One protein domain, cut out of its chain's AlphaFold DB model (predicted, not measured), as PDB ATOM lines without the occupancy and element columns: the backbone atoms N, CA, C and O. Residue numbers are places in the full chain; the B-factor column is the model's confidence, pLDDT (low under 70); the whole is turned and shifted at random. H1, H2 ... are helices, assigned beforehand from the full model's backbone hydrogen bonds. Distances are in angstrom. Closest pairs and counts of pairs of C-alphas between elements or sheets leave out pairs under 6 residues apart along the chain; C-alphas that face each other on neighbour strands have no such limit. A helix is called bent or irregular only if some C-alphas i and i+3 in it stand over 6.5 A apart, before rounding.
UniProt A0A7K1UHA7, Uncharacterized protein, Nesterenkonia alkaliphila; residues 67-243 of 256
ATOM      1  N   THR A  67     -52.038 -53.873 -41.988       94.69
ATOM      2  CA  THR A  67     -52.348 -53.161 -40.741       94.69
ATOM      3  C   THR A  67     -51.113 -53.007 -39.868       94.69
ATOM      4  O   THR A  67     -50.323 -53.942 -39.728       94.69
ATOM      5  N   SER A  68     -50.989 -51.861 -39.211       96.19
ATOM      6  CA  SER A  68     -49.910 -51.565 -38.272       96.19
ATOM      7  C   SER A  68     -50.427 -51.457 -36.835       96.19
ATOM      8  O   SER A  68     -51.617 -51.279 -36.587       96.19
ATOM      9  N   LEU A  69     -49.522 -51.468 -35.850       96.50
ATOM     10  CA  LEU A  69     -49.891 -51.243 -34.446       96.50
ATOM     11  C   LEU A  69     -50.576 -49.879 -34.220       96.50
ATOM     12  O   LEU A  69     -51.381 -49.739 -33.302       96.50
ATOM     13  N   ALA A  70     -50.265 -48.876 -35.052       97.38
ATOM     14  CA  ALA A  70     -50.858 -47.537 -34.976       97.38
ATOM     15  C   ALA A  70     -52.368 -47.529 -35.241       97.38
ATOM     16  O   ALA A  70     -53.070 -46.606 -34.815       97.38
ATOM     17  N   ASP A  71     -52.842 -48.546 -35.952       97.31
ATOM     18  CA  ASP A  71     -54.234 -48.660 -36.346       97.31
ATOM     19  C   ASP A  71     -55.100 -49.244 -35.223       97.31
ATOM     20  O   ASP A  71     -56.275 -48.903 -35.103       97.31
ATOM     21  N   TYR A  72     -54.499 -50.039 -34.332       96.81
ATOM     22  CA  TYR A  72     -55.181 -50.638 -33.181       96.81
ATOM     23  C   TYR A  72     -55.014 -49.819 -31.898       96.81
ATOM     24  O   TYR A  72     -55.977 -49.651 -31.144       96.81
ATOM     25  N   LEU A  73     -53.811 -49.292 -31.648       96.94
ATOM     26  CA  LEU A  73     -53.481 -48.543 -30.436       96.94
ATOM     27  C   LEU A  73     -53.266 -47.061 -30.741       96.94
ATOM     28  O   LEU A  73     -52.541 -46.681 -31.668       96.94
ATOM     29  N   SER A  74     -53.844 -46.212 -29.897       97.31
ATOM     30  CA  SER A  74     -53.630 -44.771 -29.956       97.31
ATOM     31  C   SER A  74     -52.160 -44.411 -29.699       97.31
ATOM     32  O   SER A  74     -51.358 -45.200 -29.193       97.31
ATOM     33  N   HIS A  75     -51.771 -43.185 -30.059       97.31
ATOM     34  CA  HIS A  75     -50.419 -42.694 -29.779       97.31
ATOM     35  C   HIS A  75     -50.082 -42.752 -28.280       97.31
ATOM     36  O   HIS A  75     -48.991 -43.182 -27.920       97.31
ATOM     37  N   TYR A  76     -51.036 -42.393 -27.417       97.75
ATOM     38  CA  TYR A  76     -50.838 -42.383 -25.971       97.75
ATOM     39  C   TYR A  76     -50.670 -43.783 -25.379       97.75
ATOM     40  O   TYR A  76     -49.769 -43.980 -24.575       97.75
ATOM     41  N   GLU A  77     -51.453 -44.772 -25.816       96.94
ATOM     42  CA  GLU A  77     -51.288 -46.163 -25.361       96.94
ATOM     43  C   GLU A  77     -49.892 -46.692 -25.712       96.94
ATOM     44  O   GLU A  77     -49.174 -47.206 -24.852       96.94
ATOM     45  N   ARG A  78     -49.443 -46.460 -26.952       97.25
ATOM     46  CA  ARG A  78     -48.096 -46.855 -27.392       97.25
ATOM     47  C   ARG A  78     -46.993 -46.130 -26.627       97.25
ATOM     48  O   ARG A  78     -45.971 -46.739 -26.323       97.25
ATOM     49  N   LEU A  79     -47.192 -44.850 -26.312       97.69
ATOM     50  CA  LEU A  79     -46.257 -44.085 -25.494       97.69
ATOM     51  C   LEU A  79     -46.160 -44.675 -24.081       97.69
ATOM     52  O   LEU A  79     -45.056 -44.927 -23.611       97.69
ATOM     53  N   THR A  80     -47.290 -44.979 -23.435       96.56
ATOM     54  CA  THR A  80     -47.300 -45.537 -22.067       96.56
ATOM     55  C   THR A  80     -46.601 -46.883 -21.983       96.56
ATOM     56  O   THR A  80     -45.795 -47.095 -21.082       96.56
ATOM     57  N   MET A  81     -46.826 -47.753 -22.971       96.19
ATOM     58  CA  MET A  81     -46.156 -49.047 -23.066       96.19
ATOM     59  C   MET A  81     -44.628 -48.898 -23.151       96.19
ATOM     60  O   MET A  81     -43.901 -49.684 -22.554       96.19
ATOM     61  N   ARG A  82     -44.131 -47.881 -23.868       97.31
ATOM     62  CA  ARG A  82     -42.689 -47.601 -24.002       97.31
ATOM     63  C   ARG A  82     -42.083 -46.943 -22.764       97.31
ATOM     64  O   ARG A  82     -40.908 -47.157 -22.486       97.31
ATOM     65  N   LEU A  83     -42.864 -46.144 -22.042       97.75
ATOM     66  CA  LEU A  83     -42.409 -45.461 -20.829       97.75
ATOM     67  C   LEU A  83     -42.322 -46.402 -19.623       97.75
ATOM     68  O   LEU A  83     -41.462 -46.189 -18.777       97.75
ATOM     69  N   ALA A  84     -43.145 -47.453 -19.571       97.69
ATOM     70  CA  ALA A  84     -43.205 -48.397 -18.452       97.69
ATOM     71  C   ALA A  84     -41.840 -48.937 -17.960       97.69
ATOM     72  O   ALA A  84     -41.550 -48.791 -16.769       97.69
ATOM     73  N   PRO A  85     -40.966 -49.526 -18.807       98.38
ATOM     74  CA  PRO A  85     -39.666 -50.014 -18.338       98.38
ATOM     75  C   PRO A  85     -38.746 -48.880 -17.866       98.38
ATOM     76  O   PRO A  85     -37.993 -49.062 -16.913       98.38
ATOM     77  N   VAL A  86     -38.833 -47.699 -18.488       98.25
ATOM     78  CA  VAL A  86     -38.019 -46.531 -18.120       98.25
ATOM     79  C   VAL A  86     -38.422 -46.018 -16.741       98.25
ATOM     80  O   VAL A  86     -37.565 -45.822 -15.885       98.25
ATOM     81  N   THR A  87     -39.721 -45.847 -16.488       98.00
ATOM     82  CA  THR A  87     -40.217 -45.376 -15.188       98.00
ATOM     83  C   THR A  87     -39.961 -46.389 -14.076       98.00
ATOM     84  O   THR A  87     -39.595 -45.986 -12.974       98.00
ATOM     85  N   ALA A  88     -40.086 -47.690 -14.360       98.38
ATOM     86  CA  ALA A  88     -39.748 -48.744 -13.403       98.38
ATOM     87  C   ALA A  88     -38.257 -48.722 -13.038       98.38
ATOM     88  O   ALA A  88     -37.912 -48.759 -11.857       98.38
ATOM     89  N   ALA A  89     -37.378 -48.617 -14.039       98.38
ATOM     90  CA  ALA A  89     -35.936 -48.558 -13.827       98.38
ATOM     91  C   ALA A  89     -35.529 -47.309 -13.034       98.38
ATOM     92  O   ALA A  89     -34.741 -47.418 -12.098       98.38
ATOM     93  N   LEU A  90     -36.102 -46.144 -13.355       98.06
ATOM     94  CA  LEU A  90     -35.842 -44.900 -12.625       98.06
ATOM     95  C   LEU A  90     -36.288 -44.987 -11.162       98.06
ATOM     96  O   LEU A  90     -35.536 -44.575 -10.283       98.06
ATOM     97  N   ALA A  91     -37.470 -45.544 -10.887       97.81
ATOM     98  CA  ALA A  91     -37.958 -45.699  -9.519       97.81
ATOM     99  C   ALA A  91     -37.085 -46.666  -8.702       97.81
ATOM    100  O   ALA A  91     -36.708 -46.350  -7.574       97.81
ATOM    101  N   ALA A  92     -36.715 -47.812  -9.285       98.06
ATOM    102  CA  ALA A  92     -35.834 -48.774  -8.631       98.06
ATOM    103  C   ALA A  92     -34.437 -48.186  -8.381       98.06
ATOM    104  O   ALA A  92     -33.892 -48.313  -7.287       98.06
ATOM    105  N   PHE A  93     -33.878 -47.491  -9.373       97.56
ATOM    106  CA  PHE A  93     -32.576 -46.843  -9.253       97.56
ATOM    107  C   PHE A  93     -32.580 -45.741  -8.189       97.56
ATOM    108  O   PHE A  93     -31.661 -45.686  -7.379       97.56
ATOM    109  N   ALA A  94     -33.622 -44.907  -8.142       96.81
ATOM    110  CA  ALA A  94     -33.768 -43.875  -7.118       96.81
ATOM    111  C   ALA A  94     -33.815 -44.474  -5.704       96.81
ATOM    112  O   ALA A  94     -33.115 -43.991  -4.816       96.81
ATOM    113  N   ALA A  95     -34.567 -45.561  -5.500       96.88
ATOM    114  CA  ALA A  95     -34.600 -46.247  -4.211       96.88
ATOM    115  C   ALA A  95     -33.232 -46.819  -3.821       96.88
ATOM    116  O   ALA A  95     -32.787 -46.613  -2.696       96.88
ATOM    117  N   VAL A  96     -32.529 -47.479  -4.747       96.12
ATOM    118  CA  VAL A  96     -31.168 -47.992  -4.499       96.12
ATOM    119  C   VAL A  96     -30.208 -46.857  -4.149       96.12
ATOM    120  O   VAL A  96     -29.437 -46.985  -3.202       96.12
ATOM    121  N   LEU A  97     -30.277 -45.737  -4.874       95.38
ATOM    122  CA  LEU A  97     -29.444 -44.565  -4.623       95.38
ATOM    123  C   LEU A  97     -29.661 -44.031  -3.205       95.38
ATOM    124  O   LEU A  97     -28.695 -43.811  -2.482       95.38
ATOM    125  N   ILE A  98     -30.918 -43.891  -2.787       95.06
ATOM    126  CA  ILE A  98     -31.274 -43.432  -1.441       95.06
ATOM    127  C   ILE A  98     -30.792 -44.430  -0.377       95.06
ATOM    128  O   ILE A  98     -30.191 -44.024   0.613       95.06
ATOM    129  N   LEU A  99     -30.997 -45.732  -0.590       93.81
ATOM    130  CA  LEU A  99     -30.629 -46.784   0.367       93.81
ATOM    131  C   LEU A  99     -29.114 -47.045   0.473       93.81
ATOM    132  O   LEU A  99     -28.664 -47.660   1.445       93.81
ATOM    133  N   HIS A 100     -28.324 -46.658  -0.529       91.81
ATOM    134  CA  HIS A 100     -26.872 -46.881  -0.546       91.81
ATOM    135  C   HIS A 100     -26.040 -45.625  -0.329       91.81
ATOM    136  O   HIS A 100     -24.962 -45.735   0.246       91.81
ATOM    137  N   LEU A 101     -26.510 -44.464  -0.784       89.81
ATOM    138  CA  LEU A 101     -25.803 -43.193  -0.607       89.81
ATOM    139  C   LEU A 101     -26.348 -42.360   0.553       89.81
ATOM    140  O   LEU A 101     -25.727 -41.362   0.914       89.81
ATOM    141  N   GLY A 102     -27.491 -42.740   1.128       83.00
ATOM    142  CA  GLY A 102     -27.982 -42.134   2.356       83.00
ATOM    143  C   GLY A 102     -26.941 -42.260   3.468       83.00
ATOM    144  O   GLY A 102     -26.437 -43.349   3.730       83.00
ATOM    145  N   SER A 103     -26.628 -41.147   4.127       79.94
ATOM    146  CA  SER A 103     -25.725 -41.096   5.288       79.94
ATOM    147  C   SER A 103     -26.339 -41.694   6.559       79.94
ATOM    148  O   SER A 103     -25.691 -41.733   7.602       79.94
ATOM    149  N   PHE A 104     -27.591 -42.136   6.487       84.31
ATOM    150  CA  PHE A 104     -28.347 -42.660   7.607       84.31
ATOM    151  C   PHE A 104     -28.073 -44.156   7.826       84.31
ATOM    152  O   PHE A 104     -27.770 -44.903   6.893       84.31
ATOM    153  N   GLY A 105     -28.153 -44.590   9.088       83.06
ATOM    154  CA  GLY A 105     -27.969 -45.991   9.469       83.06
ATOM    155  C   GLY A 105     -29.002 -46.922   8.822       83.06
ATOM    156  O   GLY A 105     -29.938 -46.490   8.149       83.06
ATOM    157  N   ARG A 106     -28.849 -48.230   9.035       86.94
ATOM    158  CA  ARG A 106     -29.855 -49.222   8.629       86.94
ATOM    159  C   ARG A 106     -30.588 -49.730   9.864       86.94
ATOM    160  O   ARG A 106     -29.917 -49.943  10.872       86.94
ATOM    161  N   PRO A 107     -31.911 -49.944   9.784       87.38
ATOM    162  CA  PRO A 107     -32.642 -50.538  10.891       87.38
ATOM    163  C   PRO A 107     -32.167 -51.977  11.123       87.38
ATOM    164  O   PRO A 107     -31.802 -52.669  10.165       87.38
ATOM    165  N   GLU A 108     -32.220 -52.442  12.372       88.12
ATOM    166  CA  GLU A 108     -31.903 -53.838  12.717       88.12
ATOM    167  C   GLU A 108     -32.906 -54.821  12.098       88.12
ATOM    168  O   GLU A 108     -32.569 -55.962  11.760       88.12
ATOM    169  N   ASN A 109     -34.153 -54.377  11.901       86.00
ATOM    170  CA  ASN A 109     -35.141 -55.173  11.193       86.00
ATOM    171  C   ASN A 109     -34.774 -55.298   9.703       86.00
ATOM    172  O   ASN A 109     -34.479 -54.328   9.009       86.00
ATOM    173  N   ASN A 110     -34.845 -56.519   9.176       86.06
ATOM    174  CA  ASN A 110     -34.554 -56.798   7.768       86.06
ATOM    175  C   ASN A 110     -35.806 -56.731   6.874       86.06
ATOM    176  O   ASN A 110     -35.789 -57.218   5.745       86.06
ATOM    177  N   ALA A 111     -36.902 -56.126   7.348       84.44
ATOM    178  CA  ALA A 111     -38.162 -56.070   6.600       84.44
ATOM    179  C   ALA A 111     -38.008 -55.307   5.271       84.44
ATOM    180  O   ALA A 111     -38.561 -55.708   4.246       84.44
ATOM    181  N   TRP A 112     -37.193 -54.248   5.255       88.56
ATOM    182  CA  TRP A 112     -36.883 -53.476   4.047       88.56
ATOM    183  C   TRP A 112     -36.207 -54.322   2.955       88.56
ATOM    184  O   TRP A 112     -36.446 -54.089   1.770       88.56
ATOM    185  N   ALA A 113     -35.420 -55.343   3.321       89.56
ATOM    186  CA  ALA A 113     -34.746 -56.214   2.360       89.56
ATOM    187  C   ALA A 113     -35.751 -57.038   1.536       89.56
ATOM    188  O   ALA A 113     -35.564 -57.220   0.331       89.56
ATOM    189  N   GLY A 114     -36.861 -57.462   2.155       88.31
ATOM    190  CA  GLY A 114     -37.968 -58.118   1.455       88.31
ATOM    191  C   GLY A 114     -38.609 -57.211   0.399       88.31
ATOM    192  O   GLY A 114     -38.865 -57.646  -0.723       88.31
ATOM    193  N   TRP A 115     -38.785 -55.923   0.711       89.69
ATOM    194  CA  TRP A 115     -39.309 -54.935  -0.238       89.69
ATOM    195  C   TRP A 115     -38.329 -54.601  -1.364       89.69
ATOM    196  O   TRP A 115     -38.752 -54.420  -2.504       89.69
ATOM    197  N   VAL A 116     -37.023 -54.586  -1.088       92.94
ATOM    198  CA  VAL A 116     -35.997 -54.460  -2.135       92.94
ATOM    199  C   VAL A 116     -36.034 -55.667  -3.077       92.94
ATOM    200  O   VAL A 116     -36.007 -55.492  -4.296       92.94
ATOM    201  N   ALA A 117     -36.158 -56.888  -2.549       90.56
ATOM    202  CA  ALA A 117     -36.306 -58.089  -3.372       90.56
ATOM    203  C   ALA A 117     -37.589 -58.045  -4.224       90.56
ATOM    204  O   ALA A 117     -37.547 -58.323  -5.425       90.56
ATOM    205  N   ALA A 118     -38.711 -57.627  -3.630       88.44
ATOM    206  CA  ALA A 118     -39.977 -57.411  -4.326       88.44
ATOM    207  C   ALA A 118     -39.857 -56.382  -5.461       88.44
ATOM    208  O   ALA A 118     -40.337 -56.622  -6.567       88.44
ATOM    209  N   MET A 119     -39.178 -55.264  -5.209       94.69
ATOM    210  CA  MET A 119     -38.922 -54.222  -6.200       94.69
ATOM    211  C   MET A 119     -38.146 -54.762  -7.402       94.69
ATOM    212  O   MET A 119     -38.557 -54.538  -8.545       94.69
ATOM    213  N   TRP A 120     -37.067 -55.514  -7.167       95.81
ATOM    214  CA  TRP A 120     -36.296 -56.147  -8.241       95.81
ATOM    215  C   TRP A 120     -37.110 -57.186  -9.012       95.81
ATOM    216  O   TRP A 120     -37.041 -57.221 -10.243       95.81
ATOM    217  N   LEU A 121     -37.931 -57.980  -8.318       92.12
ATOM    218  CA  LEU A 121     -38.857 -58.914  -8.956       92.12
ATOM    219  C   LEU A 121     -39.855 -58.174  -9.861       92.12
ATOM    220  O   LEU A 121     -40.004 -58.534 -11.028       92.12
ATOM    221  N   CYS A 122     -40.500 -57.114  -9.366       93.62
ATOM    222  CA  CYS A 122     -41.437 -56.303 -10.145       93.62
ATOM    223  C   CYS A 122     -40.759 -55.614 -11.337       93.62
ATOM    224  O   CYS A 122     -41.344 -55.547 -12.419       93.62
ATOM    225  N   LEU A 123     -39.516 -55.142 -11.181       97.19
ATOM    226  CA  LEU A 123     -38.741 -54.593 -12.296       97.19
ATOM    227  C   LEU A 123     -38.471 -55.668 -13.358       97.19
ATOM    228  O   LEU A 123     -38.710 -55.433 -14.544       97.19
ATOM    229  N   GLY A 124     -38.041 -56.862 -12.940       95.31
ATOM    230  CA  GLY A 124     -37.856 -58.004 -13.833       95.31
ATOM    231  C   GLY A 124     -39.142 -58.362 -14.582       95.31
ATOM    232  O   GLY A 124     -39.127 -58.492 -15.805       95.31
ATOM    233  N   LEU A 125     -40.278 -58.426 -13.879       93.25
ATOM    234  CA  LEU A 125     -41.595 -58.659 -14.482       93.25
ATOM    235  C   LEU A 125     -42.008 -57.539 -15.445       93.25
ATOM    236  O   LEU A 125     -42.585 -57.822 -16.495       93.25
ATOM    237  N   THR A 126     -41.684 -56.280 -15.143       96.31
ATOM    238  CA  THR A 126     -41.921 -55.148 -16.054       96.31
ATOM    239  C   THR A 126     -41.160 -55.338 -17.363       96.31
ATOM    240  O   THR A 126     -41.749 -55.237 -18.436       96.31
ATOM    241  N   ILE A 127     -39.866 -55.664 -17.292       97.88
ATOM    242  CA  ILE A 127     -39.022 -55.866 -18.478       97.88
ATOM    243  C   ILE A 127     -39.500 -57.083 -19.278       97.88
ATOM    244  O   ILE A 127     -39.699 -56.986 -20.491       97.88
ATOM    245  N   LEU A 128     -39.741 -58.212 -18.606       94.56
ATOM    246  CA  LEU A 128     -40.197 -59.448 -19.245       94.56
ATOM    247  C   LEU A 128     -41.561 -59.274 -19.916       94.56
ATOM    248  O   LEU A 128     -41.734 -59.671 -21.068       94.56
ATOM    249  N   SER A 129     -42.522 -58.653 -19.229       93.31
ATOM    250  CA  SER A 129     -43.845 -58.383 -19.802       93.31
ATOM    251  C   SER A 129     -43.772 -57.377 -20.947       93.31
ATOM    252  O   SER A 129     -44.489 -57.545 -21.931       93.31
ATOM    253  N   TRP A 130     -42.898 -56.370 -20.876       96.94
ATOM    254  CA  TRP A 130     -42.686 -55.415 -21.964       96.94
ATOM    255  C   TRP A 130     -42.141 -56.103 -23.221       96.94
ATOM    256  O   TRP A 130     -42.739 -55.995 -24.292       96.94
ATOM    257  N   MET A 131     -41.067 -56.887 -23.080       96.88
ATOM    258  CA  MET A 131     -40.491 -57.661 -24.187       96.88
ATOM    259  C   MET A 131     -41.494 -58.675 -24.745       96.88
ATOM    260  O   MET A 131     -41.670 -58.778 -25.960       96.88
ATOM    261  N   GLY A 132     -42.183 -59.400 -23.861       93.31
ATOM    262  CA  GLY A 132     -43.210 -60.369 -24.235       93.31
ATOM    263  C   GLY A 132     -44.370 -59.719 -24.985       93.31
ATOM    264  O   GLY A 132     -44.822 -60.257 -25.993       93.31
ATOM    265  N   THR A 133     -44.796 -58.530 -24.555       92.94
ATOM    266  CA  THR A 133     -45.819 -57.737 -25.244       92.94
ATOM    267  C   THR A 133     -45.338 -57.348 -26.637       92.94
ATOM    268  O   THR A 133     -46.038 -57.627 -27.598       92.94
ATOM    269  N   GLU A 134     -44.137 -56.788 -26.794       95.44
ATOM    270  CA  GLU A 134     -43.587 -56.425 -28.114       95.44
ATOM    271  C   GLU A 134     -43.544 -57.618 -29.085       95.44
ATOM    272  O   GLU A 134     -43.949 -57.498 -30.247       95.44
ATOM    273  N   VAL A 135     -43.115 -58.790 -28.611       94.75
ATOM    274  CA  VAL A 135     -43.115 -60.026 -29.411       94.75
ATOM    275  C   VAL A 135     -44.541 -60.462 -29.753       94.75
ATOM    276  O   VAL A 135     -44.827 -60.767 -30.914       94.75
ATOM    277  N   LEU A 136     -45.454 -60.457 -28.777       90.94
ATOM    278  CA  LEU A 136     -46.849 -60.835 -28.990       90.94
ATOM    279  C   LEU A 136     -47.531 -59.904 -29.997       90.94
ATOM    280  O   LEU A 136     -48.181 -60.391 -30.917       90.94
ATOM    281  N   LEU A 137     -47.348 -58.587 -29.871       92.25
ATOM    282  CA  LEU A 137     -47.914 -57.592 -30.783       92.25
ATOM    283  C   LEU A 137     -47.460 -57.859 -32.225       92.25
ATOM    284  O   LEU A 137     -48.290 -57.885 -33.133       92.25
ATOM    285  N   ARG A 138     -46.165 -58.122 -32.446       93.75
ATOM    286  CA  ARG A 138     -45.630 -58.466 -33.778       93.75
ATOM    287  C   ARG A 138     -46.244 -59.755 -34.316       93.75
ATOM    288  O   ARG A 138     -46.673 -59.791 -35.466       93.75
ATOM    289  N   ASN A 139     -46.342 -60.783 -33.478       91.62
ATOM    290  CA  ASN A 139     -46.886 -62.082 -33.868       91.62
ATOM    291  C   ASN A 139     -48.392 -62.040 -34.148       91.62
ATOM    292  O   ASN A 139     -48.864 -62.744 -35.037       91.62
ATOM    293  N   VAL A 140     -49.159 -61.244 -33.402       90.19
ATOM    294  CA  VAL A 140     -50.599 -61.064 -33.637       90.19
ATOM    295  C   VAL A 140     -50.832 -60.269 -34.921       90.19
ATOM    296  O   VAL A 140     -51.695 -60.638 -35.712       90.19
ATOM    297  N   LEU A 141     -50.039 -59.224 -35.177       91.75
ATOM    298  CA  LEU A 141     -50.160 -58.424 -36.401       91.75
ATOM    299  C   LEU A 141     -49.696 -59.167 -37.660       91.75
ATOM    300  O   LEU A 141     -50.242 -58.931 -38.733       91.75
ATOM    301  N   ALA A 142     -48.732 -60.082 -37.539       91.31
ATOM    302  CA  ALA A 142     -48.284 -60.921 -38.651       91.31
ATOM    303  C   ALA A 142     -49.293 -62.022 -39.029       91.31
ATOM    304  O   ALA A 142     -49.162 -62.638 -40.087       91.31
ATOM    305  N   GLN A 143     -50.287 -62.304 -38.178       86.94
ATOM    306  CA  GLN A 143     -51.274 -63.340 -38.463       86.94
ATOM    307  C   GLN A 143     -52.293 -62.866 -39.507       86.94
ATOM    308  O   GLN A 143     -52.941 -61.832 -39.303       86.94
ATOM    309  N   PRO A 144     -52.497 -63.638 -40.594       84.56
ATOM    310  CA  PRO A 144     -53.469 -63.290 -41.619       84.56
ATOM    311  C   PRO A 144     -54.882 -63.310 -41.034       84.56
ATOM    312  O   PRO A 144     -55.295 -64.290 -40.412       84.56
ATOM    313  N   GLN A 145     -55.630 -62.234 -41.266       86.44
ATOM    314  CA  GLN A 145     -57.054 -62.168 -40.955       86.44
ATOM    315  C   GLN A 145     -57.845 -62.837 -42.068       86.44
ATOM    316  O   GLN A 145     -57.636 -62.569 -43.251       86.44
ATOM    317  N   ARG A 146     -58.743 -63.732 -41.679       85.06
ATOM    318  CA  ARG A 146     -59.741 -64.318 -42.568       85.06
ATOM    319  C   ARG A 146     -61.093 -63.900 -42.005       85.06
ATOM    320  O   ARG A 146     -61.290 -64.011 -40.801       85.06
ATOM    321  N   ALA A 147     -61.992 -63.425 -42.852       89.06
ATOM    322  CA  ALA A 147     -63.365 -63.095 -42.485       89.06
ATOM    323  C   ALA A 147     -64.297 -63.439 -43.652       89.06
ATOM    324  O   ALA A 147     -63.867 -63.390 -44.807       89.06
ATOM    325  N   ARG A 148     -65.557 -63.793 -43.371       88.69
ATOM    326  CA  ARG A 148     -66.565 -64.111 -44.401       88.69
ATOM    327  C   ARG A 148     -67.307 -62.877 -44.895       88.69
ATOM    328  O   ARG A 148     -67.934 -62.917 -45.947       88.69
ATOM    329  N   SER A 149     -67.266 -61.800 -44.118       89.19
ATOM    330  CA  SER A 149     -67.902 -60.527 -44.434       89.19
ATOM    331  C   SER A 149     -67.088 -59.364 -43.879       89.19
ATOM    332  O   SER A 149     -66.242 -59.531 -43.001       89.19
ATOM    333  N   GLU A 150     -67.383 -58.168 -44.374       91.00
ATOM    334  CA  GLU A 150     -66.781 -56.926 -43.899       91.00
ATOM    335  C   GLU A 150     -67.100 -56.647 -42.420       91.00
ATOM    336  O   GLU A 150     -66.218 -56.270 -41.652       91.00
ATOM    337  N   LEU A 151     -68.339 -56.919 -41.992       90.94
ATOM    338  CA  LEU A 151     -68.755 -56.775 -40.595       90.94
ATOM    339  C   LEU A 151     -67.994 -57.735 -39.668       90.94
ATOM    340  O   LEU A 151     -67.570 -57.339 -38.583       90.94
ATOM    341  N   GLU A 152     -67.797 -58.985 -40.091       89.38
ATOM    342  CA  GLU A 152     -67.015 -59.965 -39.328       89.38
ATOM    343  C   GLU A 152     -65.546 -59.542 -39.216       89.38
ATOM    344  O   GLU A 152     -64.959 -59.653 -38.142       89.38
ATOM    345  N   LEU A 153     -64.972 -58.978 -40.285       91.88
ATOM    346  CA  LEU A 153     -63.617 -58.425 -40.251       91.88
ATOM    347  C   LEU A 153     -63.515 -57.251 -39.264       91.88
ATOM    348  O   LEU A 153     -62.555 -57.166 -38.500       91.88
ATOM    349  N   ALA A 154     -64.525 -56.377 -39.225       93.50
ATOM    350  CA  ALA A 154     -64.573 -55.263 -38.280       93.50
ATOM    351  C   ALA A 154     -64.697 -55.724 -36.825       93.50
ATOM    352  O   ALA A 154     -64.079 -55.138 -35.929       93.50
ATOM    353  N   TRP A 155     -65.462 -56.790 -36.589       92.12
ATOM    354  CA  TRP A 155     -65.577 -57.416 -35.276       92.12
ATOM    355  C   TRP A 155     -64.264 -58.071 -34.822       92.12
ATOM    356  O   TRP A 155     -63.867 -57.904 -33.662       92.12
ATOM    357  N   ASP A 156     -63.559 -58.763 -35.725       91.38
ATOM    358  CA  ASP A 156     -62.230 -59.324 -35.442       91.38
ATOM    359  C   ASP A 156     -61.230 -58.215 -35.093       91.38
ATOM    360  O   ASP A 156     -60.531 -58.306 -34.085       91.38
ATOM    361  N   ASP A 157     -61.217 -57.113 -35.850       94.31
ATOM    362  CA  ASP A 157     -60.354 -55.962 -35.563       94.31
ATOM    363  C   ASP A 157     -60.660 -55.311 -34.215       94.31
ATOM    364  O   ASP A 157     -59.742 -54.906 -33.492       94.31
ATOM    365  N   HIS A 158     -61.941 -55.207 -33.853       93.75
ATOM    366  CA  HIS A 158     -62.344 -54.695 -32.550       93.75
ATOM    367  C   HIS A 158     -61.824 -55.589 -31.421       93.75
ATOM    368  O   HIS A 158     -61.130 -55.091 -30.525       93.75
ATOM    369  N   SER A 159     -62.076 -56.897 -31.522       91.50
ATOM    370  CA  SER A 159     -61.638 -57.911 -30.554       91.50
ATOM    371  C   SER A 159     -60.115 -57.930 -30.425       91.50
ATOM    372  O   SER A 159     -59.573 -57.877 -29.320       91.50
ATOM    373  N   ARG A 160     -59.405 -57.887 -31.559       91.94
ATOM    374  CA  ARG A 160     -57.947 -57.758 -31.621       91.94
ATOM    375  C   ARG A 160     -57.477 -56.472 -30.952       91.94
ATOM    376  O   ARG A 160     -56.546 -56.512 -30.160       91.94
ATOM    377  N   SER A 161     -58.123 -55.332 -31.198       94.50
ATOM    378  CA  SER A 161     -57.736 -54.074 -30.549       94.50
ATOM    379  C   SER A 161     -57.872 -54.134 -29.024       94.50
ATOM    380  O   SER A 161     -57.007 -53.621 -28.317       94.50
ATOM    381  N   GLN A 162     -58.928 -54.772 -28.514       92.81
ATOM    382  CA  GLN A 162     -59.158 -54.930 -27.079       92.81
ATOM    383  C   GLN A 162     -58.082 -55.817 -26.450       92.81
ATOM    384  O   GLN A 162     -57.419 -55.408 -25.499       92.81
ATOM    385  N   ALA A 163     -57.841 -56.968 -27.065       89.50
ATOM    386  CA  ALA A 163     -56.768 -57.890 -26.739       89.50
ATOM    387  C   ALA A 163     -55.391 -57.207 -26.640       89.50
ATOM    388  O   ALA A 163     -54.715 -57.301 -25.615       89.50
ATOM    389  N   LEU A 164     -54.995 -56.450 -27.673       92.75
ATOM    390  CA  LEU A 164     -53.713 -55.735 -27.683       92.75
ATOM    391  C   LEU A 164     -53.638 -54.688 -26.557       92.75
ATOM    392  O   LEU A 164     -52.576 -54.520 -25.955       92.75
ATOM    393  N   ARG A 165     -54.748 -54.002 -26.237       93.19
ATOM    394  CA  ARG A 165     -54.807 -53.036 -25.124       93.19
ATOM    395  C   ARG A 165     -54.623 -53.711 -23.772       93.19
ATOM    396  O   ARG A 165     -53.849 -53.207 -22.961       93.19
ATOM    397  N   GLU A 166     -55.314 -54.821 -23.536       89.38
ATOM    398  CA  GLU A 166     -55.218 -55.584 -22.288       89.38
ATOM    399  C   GLU A 166     -53.790 -56.084 -22.059       89.38
ATOM    400  O   GLU A 166     -53.228 -55.839 -20.989       89.38
ATOM    401  N   THR A 167     -53.148 -56.661 -23.081       90.31
ATOM    402  CA  THR A 167     -51.740 -57.068 -22.981       90.31
ATOM    403  C   THR A 167     -50.820 -55.863 -22.750       90.31
ATOM    404  O   THR A 167     -49.969 -55.906 -21.865       90.31
ATOM    405  N   SER A 168     -51.012 -54.756 -23.481       93.69
ATOM    406  CA  SER A 168     -50.169 -53.553 -23.344       93.69
ATOM    407  C   SER A 168     -50.268 -52.860 -21.980       93.69
ATOM    408  O   SER A 168     -49.389 -52.073 -21.627       93.69
ATOM    409  N   GLY A 169     -51.315 -53.154 -21.202       92.50
ATOM    410  CA  GLY A 169     -51.476 -52.654 -19.840       92.50
ATOM    411  C   GLY A 169     -50.580 -53.352 -18.815       92.50
ATOM    412  O   GLY A 169     -50.262 -52.744 -17.794       92.50
ATOM    413  N   LEU A 170     -50.133 -54.588 -19.079       91.25
ATOM    414  CA  LEU A 170     -49.359 -55.382 -18.114       91.25
ATOM    415  C   LEU A 170     -48.008 -54.752 -17.747       91.25
ATOM    416  O   LEU A 170     -47.740 -54.623 -16.552       91.25
ATOM    417  N   PRO A 171     -47.171 -54.294 -18.701       95.56
ATOM    418  CA  PRO A 171     -45.906 -53.652 -18.349       95.56
ATOM    419  C   PRO A 171     -46.112 -52.377 -17.533       95.56
ATOM    420  O   PRO A 171     -45.368 -52.114 -16.592       95.56
ATOM    421  N   VAL A 172     -47.149 -51.595 -17.857       96.00
ATOM    422  CA  VAL A 172     -47.472 -50.366 -17.120       96.00
ATOM    423  C   VAL A 172     -47.855 -50.696 -15.681       96.00
ATOM    424  O   VAL A 172     -47.354 -50.073 -14.748       96.00
ATOM    425  N   LEU A 173     -48.677 -51.724 -15.491       92.50
ATOM    426  CA  LEU A 173     -49.086 -52.179 -14.171       92.50
ATOM    427  C   LEU A 173     -47.894 -52.621 -13.313       92.50
ATOM    428  O   LEU A 173     -47.761 -52.176 -12.174       92.50
ATOM    429  N   PHE A 174     -46.998 -53.443 -13.866       94.25
ATOM    430  CA  PHE A 174     -45.790 -53.855 -13.148       94.25
ATOM    431  C   PHE A 174     -44.860 -52.676 -12.861       94.25
ATOM    432  O   PHE A 174     -44.286 -52.630 -11.776       94.25
ATOM    433  N   SER A 175     -44.795 -51.679 -13.747       97.12
ATOM    434  CA  SER A 175     -44.007 -50.472 -13.488       97.12
ATOM    435  C   SER A 175     -44.523 -49.679 -12.281       97.12
ATOM    436  O   SER A 175     -43.725 -49.162 -11.499       97.12
ATOM    437  N   TRP A 176     -45.844 -49.636 -12.075       95.44
ATOM    438  CA  TRP A 176     -46.442 -49.020 -10.886       95.44
ATOM    439  C   TRP A 176     -46.144 -49.823  -9.627       95.44
ATOM    440  O   TRP A 176     -45.838 -49.234  -8.594       95.44
ATOM    441  N   LEU A 177     -46.175 -51.156  -9.712       92.88
ATOM    442  CA  LEU A 177     -45.779 -52.013  -8.594       92.88
ATOM    443  C   LEU A 177     -44.299 -51.851  -8.242       92.88
ATOM    444  O   LEU A 177     -43.970 -51.802  -7.059       92.88
ATOM    445  N   THR A 178     -43.410 -51.696  -9.227       96.12
ATOM    446  CA  THR A 178     -41.999 -51.363  -8.980       96.12
ATOM    447  C   THR A 178     -41.869 -50.027  -8.253       96.12
ATOM    448  O   THR A 178     -41.152 -49.945  -7.262       96.12
ATOM    449  N   ALA A 179     -42.586 -48.987  -8.689       96.50
ATOM    450  CA  ALA A 179     -42.552 -47.689  -8.016       96.50
ATOM    451  C   ALA A 179     -43.096 -47.766  -6.578       96.50
ATOM    452  O   ALA A 179     -42.490 -47.217  -5.662       96.50
ATOM    453  N   LEU A 180     -44.198 -48.488  -6.366       94.12
ATOM    454  CA  LEU A 180     -44.793 -48.679  -5.044       94.12
ATOM    455  C   LEU A 180     -43.852 -49.437  -4.100       94.12
ATOM    456  O   LEU A 180     -43.600 -48.985  -2.988       94.12
ATOM    457  N   THR A 181     -43.302 -50.567  -4.547       93.25
ATOM    458  CA  THR A 181     -42.360 -51.375  -3.752       93.25
ATOM    459  C   THR A 181     -41.075 -50.610  -3.439       93.25
ATOM    460  O   THR A 181     -40.581 -50.704  -2.318       93.25
ATOM    461  N   ALA A 182     -40.586 -49.785  -4.370       96.38
ATOM    462  CA  ALA A 182     -39.465 -48.874  -4.152       96.38
ATOM    463  C   ALA A 182     -39.767 -47.834  -3.053       96.38
ATOM    464  O   ALA A 182     -38.961 -47.649  -2.139       96.38
ATOM    465  N   VAL A 183     -40.946 -47.198  -3.097       96.06
ATOM    466  CA  VAL A 183     -41.390 -46.242  -2.064       96.06
ATOM    467  C   VAL A 183     -41.523 -46.930  -0.705       96.06
ATOM    468  O   VAL A 183     -41.050 -46.387   0.289       96.06
ATOM    469  N   CYS A 184     -42.103 -48.132  -0.649       92.94
ATOM    470  CA  CYS A 184     -42.221 -48.902   0.592       92.94
ATOM    471  C   CYS A 184     -40.852 -49.291   1.170       92.94
ATOM    472  O   CYS A 184     -40.643 -49.150   2.373       92.94
ATOM    473  N   ALA A 185     -39.917 -49.744   0.327       94.00
ATOM    474  CA  ALA A 185     -38.572 -50.128   0.756       94.00
ATOM    475  C   ALA A 185     -37.840 -48.958   1.427       94.00
ATOM    476  O   ALA A 185     -37.336 -49.099   2.540       94.00
ATOM    477  N   VAL A 186     -37.830 -47.791   0.775       95.81
ATOM    478  CA  VAL A 186     -37.232 -46.572   1.338       95.81
ATOM    479  C   VAL A 186     -38.005 -46.114   2.571       95.81
ATOM    480  O   VAL A 186     -37.390 -45.822   3.593       95.81
ATOM    481  N   GLY A 187     -39.338 -46.097   2.500       93.94
ATOM    482  CA  GLY A 187     -40.231 -45.682   3.579       93.94
ATOM    483  C   GLY A 187     -39.958 -46.419   4.885       93.94
ATOM    484  O   GLY A 187     -39.805 -45.779   5.921       93.94
ATOM    485  N   LEU A 188     -39.824 -47.745   4.847       92.88
ATOM    486  CA  LEU A 188     -39.519 -48.541   6.041       92.88
ATOM    487  C   LEU A 188     -38.181 -48.169   6.684       92.88
ATOM    488  O   LEU A 188     -38.089 -48.118   7.908       92.88
ATOM    489  N   VAL A 189     -37.159 -47.877   5.878       93.38
ATOM    490  CA  VAL A 189     -35.852 -47.450   6.395       93.38
ATOM    491  C   VAL A 189     -35.947 -46.057   7.013       93.38
ATOM    492  O   VAL A 189     -35.599 -45.882   8.180       93.38
ATOM    493  N   VAL A 190     -36.479 -45.075   6.279       94.62
ATOM    494  CA  VAL A 190     -36.477 -43.665   6.716       94.62
ATOM    495  C   VAL A 190     -37.471 -43.362   7.839       94.62
ATOM    496  O   VAL A 190     -37.319 -42.367   8.542       94.62
ATOM    497  N   THR A 191     -38.496 -44.197   8.027       92.81
ATOM    498  CA  THR A 191     -39.467 -44.045   9.125       92.81
ATOM    499  C   THR A 191     -39.067 -44.775  10.405       92.81
ATOM    500  O   THR A 191     -39.695 -44.544  11.440       92.81
ATOM    501  N   SER A 192     -38.035 -45.623  10.367       93.44
ATOM    502  CA  SER A 192     -37.585 -46.367  11.546       93.44
ATOM    503  C   SER A 192     -37.014 -45.432  12.622       93.44
ATOM    504  O   SER A 192     -36.297 -44.479  12.319       93.44
ATOM    505  N   ALA A 193     -37.357 -45.685  13.889       92.25
ATOM    506  CA  ALA A 193     -36.940 -44.832  15.006       92.25
ATOM    507  C   ALA A 193     -35.407 -44.785  15.143       92.25
ATOM    508  O   ALA A 193     -34.837 -43.700  15.197       92.25
ATOM    509  N   GLU A 194     -34.760 -45.952  15.061       91.31
ATOM    510  CA  GLU A 194     -33.301 -46.133  15.117       91.31
ATOM    511  C   GLU A 194     -32.552 -45.240  14.117       91.31
ATOM    512  O   GLU A 194     -31.547 -44.615  14.446       91.31
ATOM    513  N   VAL A 195     -33.053 -45.150  12.884       90.12
ATOM    514  CA  VAL A 195     -32.405 -44.380  11.814       90.12
ATOM    515  C   VAL A 195     -32.682 -42.881  11.963       90.12
ATOM    516  O   VAL A 195     -31.840 -42.053  11.610       90.12
ATOM    517  N   ARG A 196     -33.843 -42.511  12.513       91.25
ATOM    518  CA  ARG A 196     -34.255 -41.109  12.675       91.25
ATOM    519  C   ARG A 196     -33.567 -40.394  13.830       91.25
ATOM    520  O   ARG A 196     -33.365 -39.189  13.720       91.25
ATOM    521  N   GLU A 197     -33.203 -41.097  14.902       90.00
ATOM    522  CA  GLU A 197     -32.575 -40.494  16.091       90.00
ATOM    523  C   GLU A 197     -31.249 -39.772  15.785       90.00
ATOM    524  O   GLU A 197     -30.894 -38.835  16.496       90.00
ATOM    525  N   GLY A 198     -30.556 -40.137  14.697       83.50
ATOM    526  CA  GLY A 198     -29.294 -39.512  14.277       83.50
ATOM    527  C   GLY A 198     -29.315 -38.752  12.944       83.50
ATOM    528  O   GLY A 198     -28.288 -38.190  12.579       83.50
ATOM    529  N   ALA A 199     -30.431 -38.756  12.202       91.38
ATOM    530  CA  ALA A 199     -30.500 -38.229  10.828       91.38
ATOM    531  C   ALA A 199     -31.925 -37.783  10.431       91.38
ATOM    532  O   ALA A 199     -32.463 -38.153   9.381       91.38
ATOM    533  N   ALA A 200     -32.615 -37.065  11.324       91.00
ATOM    534  CA  ALA A 200     -34.033 -36.738  11.159       91.00
ATOM    535  C   ALA A 200     -34.334 -35.888   9.907       91.00
ATOM    536  O   ALA A 200     -35.359 -36.101   9.257       91.00
ATOM    537  N   GLU A 201     -33.459 -34.942   9.554       91.81
ATOM    538  CA  GLU A 201     -33.648 -34.079   8.380       91.81
ATOM    539  C   GLU A 201     -33.374 -34.841   7.075       91.81
ATOM    540  O   GLU A 201     -34.159 -34.757   6.124       91.81
ATOM    541  N   GLU A 202     -32.313 -35.649   7.038       92.50
ATOM    542  CA  GLU A 202     -31.928 -36.440   5.869       92.50
ATOM    543  C   GLU A 202     -32.952 -37.534   5.564       92.50
ATOM    544  O   GLU A 202     -33.317 -37.740   4.405       92.50
ATOM    545  N   THR A 203     -33.453 -38.216   6.598       93.44
ATOM    546  CA  THR A 203     -34.497 -39.244   6.455       93.44
ATOM    547  C   THR A 203     -35.814 -38.649   5.961       93.44
ATOM    548  O   THR A 203     -36.451 -39.228   5.075       93.44
ATOM    549  N   LEU A 204     -36.200 -37.466   6.456       93.81
ATOM    550  CA  LEU A 204     -37.377 -36.750   5.966       93.81
ATOM    551  C   LEU A 204     -37.224 -36.376   4.487       93.81
ATOM    552  O   LEU A 204     -38.119 -36.666   3.688       93.81
ATOM    553  N   LEU A 205     -36.091 -35.776   4.107       94.62
ATOM    554  CA  LEU A 205     -35.823 -35.399   2.720       94.62
ATOM    555  C   LEU A 205     -35.823 -36.627   1.801       94.62
ATOM    556  O   LEU A 205     -36.484 -36.609   0.762       94.62
ATOM    557  N   ALA A 206     -35.147 -37.708   2.194       94.81
ATOM    558  CA  ALA A 206     -35.113 -38.960   1.442       94.81
ATOM    559  C   ALA A 206     -36.519 -39.548   1.236       94.81
ATOM    560  O   ALA A 206     -36.871 -39.936   0.117       94.81
ATOM    561  N   GLY A 207     -37.347 -39.560   2.285       94.75
ATOM    562  CA  GLY A 207     -38.737 -40.008   2.205       94.75
ATOM    563  C   GLY A 207     -39.579 -39.161   1.249       94.75
ATOM    564  O   GLY A 207     -40.279 -39.709   0.396       94.75
ATOM    565  N   VAL A 208     -39.476 -37.830   1.338       96.31
ATOM    566  CA  VAL A 208     -40.205 -36.897   0.457       96.31
ATOM    567  C   VAL A 208     -39.759 -37.041  -0.997       96.31
ATOM    568  O   VAL A 208     -40.609 -37.131  -1.886       96.31
ATOM    569  N   VAL A 209     -38.450 -37.106  -1.251       96.06
ATOM    570  CA  VAL A 209     -37.891 -37.284  -2.599       96.06
ATOM    571  C   VAL A 209     -38.362 -38.603  -3.204       96.06
ATOM    572  O   VAL A 209     -38.805 -38.616  -4.354       96.06
ATOM    573  N   MET A 210     -38.332 -39.697  -2.439       96.81
ATOM    574  CA  MET A 210     -38.793 -40.992  -2.935       96.81
ATOM    575  C   MET A 210     -40.299 -40.992  -3.217       96.81
ATOM    576  O   MET A 210     -40.724 -41.484  -4.262       96.81
ATOM    577  N   LEU A 211     -41.109 -40.413  -2.327       95.44
ATOM    578  CA  LEU A 211     -42.556 -40.322  -2.518       95.44
ATOM    579  C   LEU A 211     -42.901 -39.489  -3.758       95.44
ATOM    580  O   LEU A 211     -43.671 -39.939  -4.609       95.44
ATOM    581  N   ALA A 212     -42.302 -38.304  -3.897       96.88
ATOM    582  CA  ALA A 212     -42.497 -37.442  -5.056       96.88
ATOM    583  C   ALA A 212     -42.022 -38.124  -6.348       96.88
ATOM    584  O   ALA A 212     -42.749 -38.131  -7.342       96.88
ATOM    585  N   GLY A 213     -40.847 -38.761  -6.330       96.06
ATOM    586  CA  GLY A 213     -40.311 -39.511  -7.466       96.06
ATOM    587  C   GLY A 213     -41.204 -40.683  -7.879       96.06
ATOM    588  O   GLY A 213     -41.486 -40.855  -9.067       96.06
ATOM    589  N   GLY A 214     -41.721 -41.445  -6.911       93.62
ATOM    590  CA  GLY A 214     -42.680 -42.524  -7.147       93.62
ATOM    591  C   GLY A 214     -43.986 -42.021  -7.768       93.62
ATOM    592  O   GLY A 214     -44.458 -42.586  -8.757       93.62
ATOM    593  N   LEU A 215     -44.535 -40.915  -7.256       94.94
ATOM    594  CA  LEU A 215     -45.729 -40.275  -7.820       94.94
ATOM    595  C   LEU A 215     -45.492 -39.766  -9.246       94.94
ATOM    596  O   LEU A 215     -46.351 -39.953 -10.105       94.94
ATOM    597  N   VAL A 216     -44.329 -39.173  -9.522       97.31
ATOM    598  CA  VAL A 216     -43.951 -38.738 -10.874       97.31
ATOM    599  C   VAL A 216     -43.845 -39.937 -11.818       97.31
ATOM    600  O   VAL A 216     -44.399 -39.886 -12.916       97.31
ATOM    601  N   ALA A 217     -43.213 -41.037 -11.400       95.06
ATOM    602  CA  ALA A 217     -43.106 -42.254 -12.208       95.06
ATOM    603  C   ALA A 217     -44.489 -42.828 -12.576       95.06
ATOM    604  O   ALA A 217     -44.732 -43.188 -13.734       95.06
ATOM    605  N   VAL A 218     -45.421 -42.848 -11.616       94.50
ATOM    606  CA  VAL A 218     -46.818 -43.238 -11.860       94.50
ATOM    607  C   VAL A 218     -47.511 -42.233 -12.780       94.50
ATOM    608  O   VAL A 218     -48.153 -42.639 -13.744       94.50
ATOM    609  N   ALA A 219     -47.359 -40.928 -12.554       96.31
ATOM    610  CA  ALA A 219     -48.004 -39.895 -13.365       96.31
ATOM    611  C   ALA A 219     -47.561 -39.940 -14.837       96.31
ATOM    612  O   ALA A 219     -48.405 -39.854 -15.732       96.31
ATOM    613  N   VAL A 220     -46.267 -40.149 -15.102       97.75
ATOM    614  CA  VAL A 220     -45.692 -40.247 -16.457       97.75
ATOM    615  C   VAL A 220     -46.364 -41.343 -17.295       97.75
ATOM    616  O   VAL A 220     -46.510 -41.194 -18.508       97.75
ATOM    617  N   THR A 221     -46.823 -42.421 -16.664       96.44
ATOM    618  CA  THR A 221     -47.500 -43.539 -17.339       96.44
ATOM    619  C   THR A 221     -49.027 -43.495 -17.204       96.44
ATOM    620  O   THR A 221     -49.727 -43.881 -18.140       96.44
ATOM    621  N   ALA A 222     -49.574 -42.972 -16.107       94.31
ATOM    622  CA  ALA A 222     -51.015 -42.861 -15.882       94.31
ATOM    623  C   ALA A 222     -51.657 -41.735 -16.702       94.31
ATOM    624  O   ALA A 222     -52.718 -41.937 -17.296       94.31
ATOM    625  N   VAL A 223     -51.018 -40.563 -16.793       97.06
ATOM    626  CA  VAL A 223     -51.579 -39.400 -17.501       97.06
ATOM    627  C   VAL A 223     -51.868 -39.711 -18.970       97.06
ATOM    628  O   VAL A 223     -53.000 -39.474 -19.402       97.06
ATOM    629  N   PRO A 224     -50.943 -40.289 -19.765       97.00
ATOM    630  CA  PRO A 224     -51.274 -40.587 -21.146       97.00
ATOM    631  C   PRO A 224     -52.324 -41.706 -21.272       97.00
ATOM    632  O   PRO A 224     -53.124 -41.653 -22.203       97.00
ATOM    633  N   GLN A 225     -52.427 -42.656 -20.330       94.25
ATOM    634  CA  GLN A 225     -53.543 -43.618 -20.327       94.25
ATOM    635  C   GLN A 225     -54.896 -42.936 -20.097       94.25
ATOM    636  O   GLN A 225     -55.864 -43.232 -20.804       94.25
ATOM    637  N   ILE A 226     -54.967 -41.995 -19.153       94.44
ATOM    638  CA  ILE A 226     -56.176 -41.202 -18.895       94.44
ATOM    639  C   ILE A 226     -56.545 -40.394 -20.144       94.44
ATOM    640  O   ILE A 226     -57.702 -40.401 -20.561       94.44
ATOM    641  N   LEU A 227     -55.564 -39.763 -20.797       96.25
ATOM    642  CA  LEU A 227     -55.780 -39.032 -22.050       96.25
ATOM    643  C   LEU A 227     -56.250 -39.950 -23.187       96.25
ATOM    644  O   LEU A 227     -57.127 -39.559 -23.961       96.25
ATOM    645  N   ALA A 228     -55.712 -41.167 -23.289       95.00
ATOM    646  CA  ALA A 228     -56.170 -42.161 -24.256       95.00
ATOM    647  C   ALA A 228     -57.647 -42.512 -24.021       95.00
ATOM    648  O   ALA A 228     -58.456 -42.470 -24.952       95.00
ATOM    649  N   ALA A 229     -58.014 -42.798 -22.769       93.19
ATOM    650  CA  ALA A 229     -59.384 -43.114 -22.384       93.19
ATOM    651  C   ALA A 229     -60.337 -41.939 -22.661       93.19
ATOM    652  O   ALA A 229     -61.368 -42.134 -23.306       93.19
ATOM    653  N   ALA A 230     -59.958 -40.719 -22.268       95.06
ATOM    654  CA  ALA A 230     -60.737 -39.501 -22.491       95.06
ATOM    655  C   ALA A 230     -60.968 -39.208 -23.983       95.06
ATOM    656  O   ALA A 230     -62.019 -38.704 -24.369       95.06
ATOM    657  N   ARG A 231     -60.017 -39.577 -24.851       94.88
ATOM    658  CA  ARG A 231     -60.145 -39.444 -26.314       94.88
ATOM    659  C   ARG A 231     -60.859 -40.623 -26.977       94.88
ATOM    660  O   ARG A 231     -60.903 -40.708 -28.208       94.88
ATOM    661  N   GLY A 232     -61.430 -41.533 -26.191       93.69
ATOM    662  CA  GLY A 232     -62.189 -42.673 -26.687       93.69
ATOM    663  C   GLY A 232     -61.306 -43.732 -27.338       93.69
ATOM    664  O   GLY A 232     -61.625 -44.187 -28.436       93.69
ATOM    665  N   ALA A 233     -60.207 -44.125 -26.682       92.31
ATOM    666  CA  ALA A 233     -59.310 -45.183 -27.158       92.31
ATOM    667  C   ALA A 233     -60.054 -46.462 -27.588       92.31
ATOM    668  O   ALA A 233     -59.698 -47.042 -28.605       92.31
ATOM    669  N   GLY A 234     -61.146 -46.839 -26.912       90.62
ATOM    670  CA  GLY A 234     -61.973 -47.995 -27.298       90.62
ATOM    671  C   GLY A 234     -62.535 -47.929 -28.727       90.62
ATOM    672  O   GLY A 234     -62.671 -48.956 -29.385       90.62
ATOM    673  N   HIS A 235     -62.772 -46.724 -29.252       93.50
ATOM    674  CA  HIS A 235     -63.264 -46.491 -30.614       93.50
ATOM    675  C   HIS A 235     -62.145 -46.119 -31.599       93.50
ATOM    676  O   HIS A 235     -62.426 -45.797 -32.754       93.50
ATOM    677  N   HIS A 236     -60.875 -46.132 -31.172       96.06
ATOM    678  CA  HIS A 236     -59.737 -45.757 -32.021       96.06
ATOM    679  C   HIS A 236     -59.665 -46.612 -33.285       96.06
ATOM    680  O   HIS A 236     -59.585 -46.061 -34.377       96.06
ATOM    681  N   VAL A 237     -59.797 -47.934 -33.137       96.12
ATOM    682  CA  VAL A 237     -59.746 -48.877 -34.264       96.12
ATOM    683  C   VAL A 237     -60.869 -48.622 -35.272       96.12
ATOM    684  O   VAL A 237     -60.617 -48.563 -36.468       96.12
ATOM    685  N   LEU A 238     -62.094 -48.363 -34.800       93.81
ATOM    686  CA  LEU A 238     -63.243 -48.098 -35.669       93.81
ATOM    687  C   LEU A 238     -63.059 -46.786 -36.437       93.81
ATOM    688  O   LEU A 238     -63.233 -46.746 -37.649       93.81
ATOM    689  N   ARG A 239     -62.622 -45.721 -35.754       95.25
ATOM    690  CA  ARG A 239     -62.350 -44.428 -36.404       95.25
ATOM    691  C   ARG A 239     -61.183 -44.492 -37.383       95.25
ATOM    692  O   ARG A 239     -61.160 -43.723 -38.336       95.25
ATOM    693  N   ARG A 240     -60.186 -45.340 -37.128       96.06
ATOM    694  CA  ARG A 240     -58.974 -45.392 -37.948       96.06
ATOM    695  C   ARG A 240     -59.123 -46.301 -39.159       96.06
ATOM    696  O   ARG A 240     -58.656 -45.941 -40.232       96.06
ATOM    697  N   LEU A 241     -59.739 -47.461 -38.969       94.94
ATOM    698  CA  LEU A 241     -59.767 -48.525 -39.963       94.94
ATOM    699  C   LEU A 241     -61.113 -48.708 -40.665       94.94
ATOM    700  O   LEU A 241     -61.145 -49.389 -41.687       94.94
ATOM    701  N   TRP A 242     -62.189 -48.154 -40.103       94.88
ATOM    702  CA  TRP A 242     -63.568 -48.385 -40.541       94.88
ATOM    703  C   TRP A 242     -64.366 -47.085 -40.723       94.88
ATOM    704  O   TRP A 242     -65.583 -47.114 -40.893       94.88
ATOM    705  N   ALA A 243     -63.703 -45.926 -40.699       93.62
ATOM    706  CA  ALA A 243     -64.375 -44.657 -40.945       93.62
ATOM    707  C   ALA A 243     -64.940 -44.613 -42.372       93.62
ATOM    708  O   ALA A 243     -64.204 -44.782 -43.339       93.62
TER     709      ALA A 243
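Overview. This is residues 67 to 243 of the 256 residues of an uncharacterized protein of Nesterenkonia alkaliphila (UniProt A0A7K1UHA7). This is a long rod of helices: H2b, H3, H4b and H6 form an up-and-down bundle, each running against the one before it, and H1 and H7 pack on H4a toward one end. The 177 printed residues have seven named helices, H1 to H7 in order, and no named strand: all helix. The whole is loose, with a radius of gyration of the C-alphas of 20.8 A and spans of 73 by 27 by 18 A.

Arrangement. Start at H1, residues 69 to 72; it touches H4a, residues 150 to 168, closest at C-alphas Tyr 72 and Ser 161, 5.0 A. H2, residues 75 to 101, and H4, residues 150 to 191, were each assigned as one helix by hydrogen bonds but are bent: C-alphas 82 and 85 are 6.9 A apart, 168 and 171 6.6 A. Arm H2a, residues 75 to 82, touches H6, residues 200 to 230, closest at C-alphas Thr 80 and Thr 221, 5.1 A. H2b, residues 85 to 101, and H3, residues 111 to 141, form a hairpin, closest at C-alphas Pro 85 and Ile 127, 5.9 A. H3 touches H4b, residues 171 to 191, closest at C-alphas Thr 126 and Pro 171, 4.8 A, at a shallow tilt of 10 degrees, opposite ways. H5, residues 193 to 196, touches no helix. H4b touches H6, closest at C-alphas Val 190 and Thr 203, 4.9 A. H7, residues 233 to 241, is irregular, C-alphas 234 and 237 being 7.4 A apart; it touches H4a, closest at C-alphas His 158 and Val 237, 6.6 A. Every O i to N i+4 pair is within hydrogen-bond range in H2a, H2b and H4a, against 26 of 27 in H3, 16 of 17 in H4b, 24 of 27 in H6 and 3 of 5 in H7; H1 and H5 are too short for such a pair.

Along the chain. Find C-alpha 69 at (-49.891, -51.243, -34.446), where H1 begins. H2b runs 23.5 A, H3 44.7 A, H4a 26.6 A, H4b 29.8 A and H6 43.0 A. H7 ends at C-alpha 241, (-59.767, -48.525, -39.963).

Size, cuts and confidence. The C-alphas farthest apart, Arg 148 and Gly 198, are 73.7 A apart. The printed part has no cut, no link is long, and no printed residue is under 70 in pLDDT.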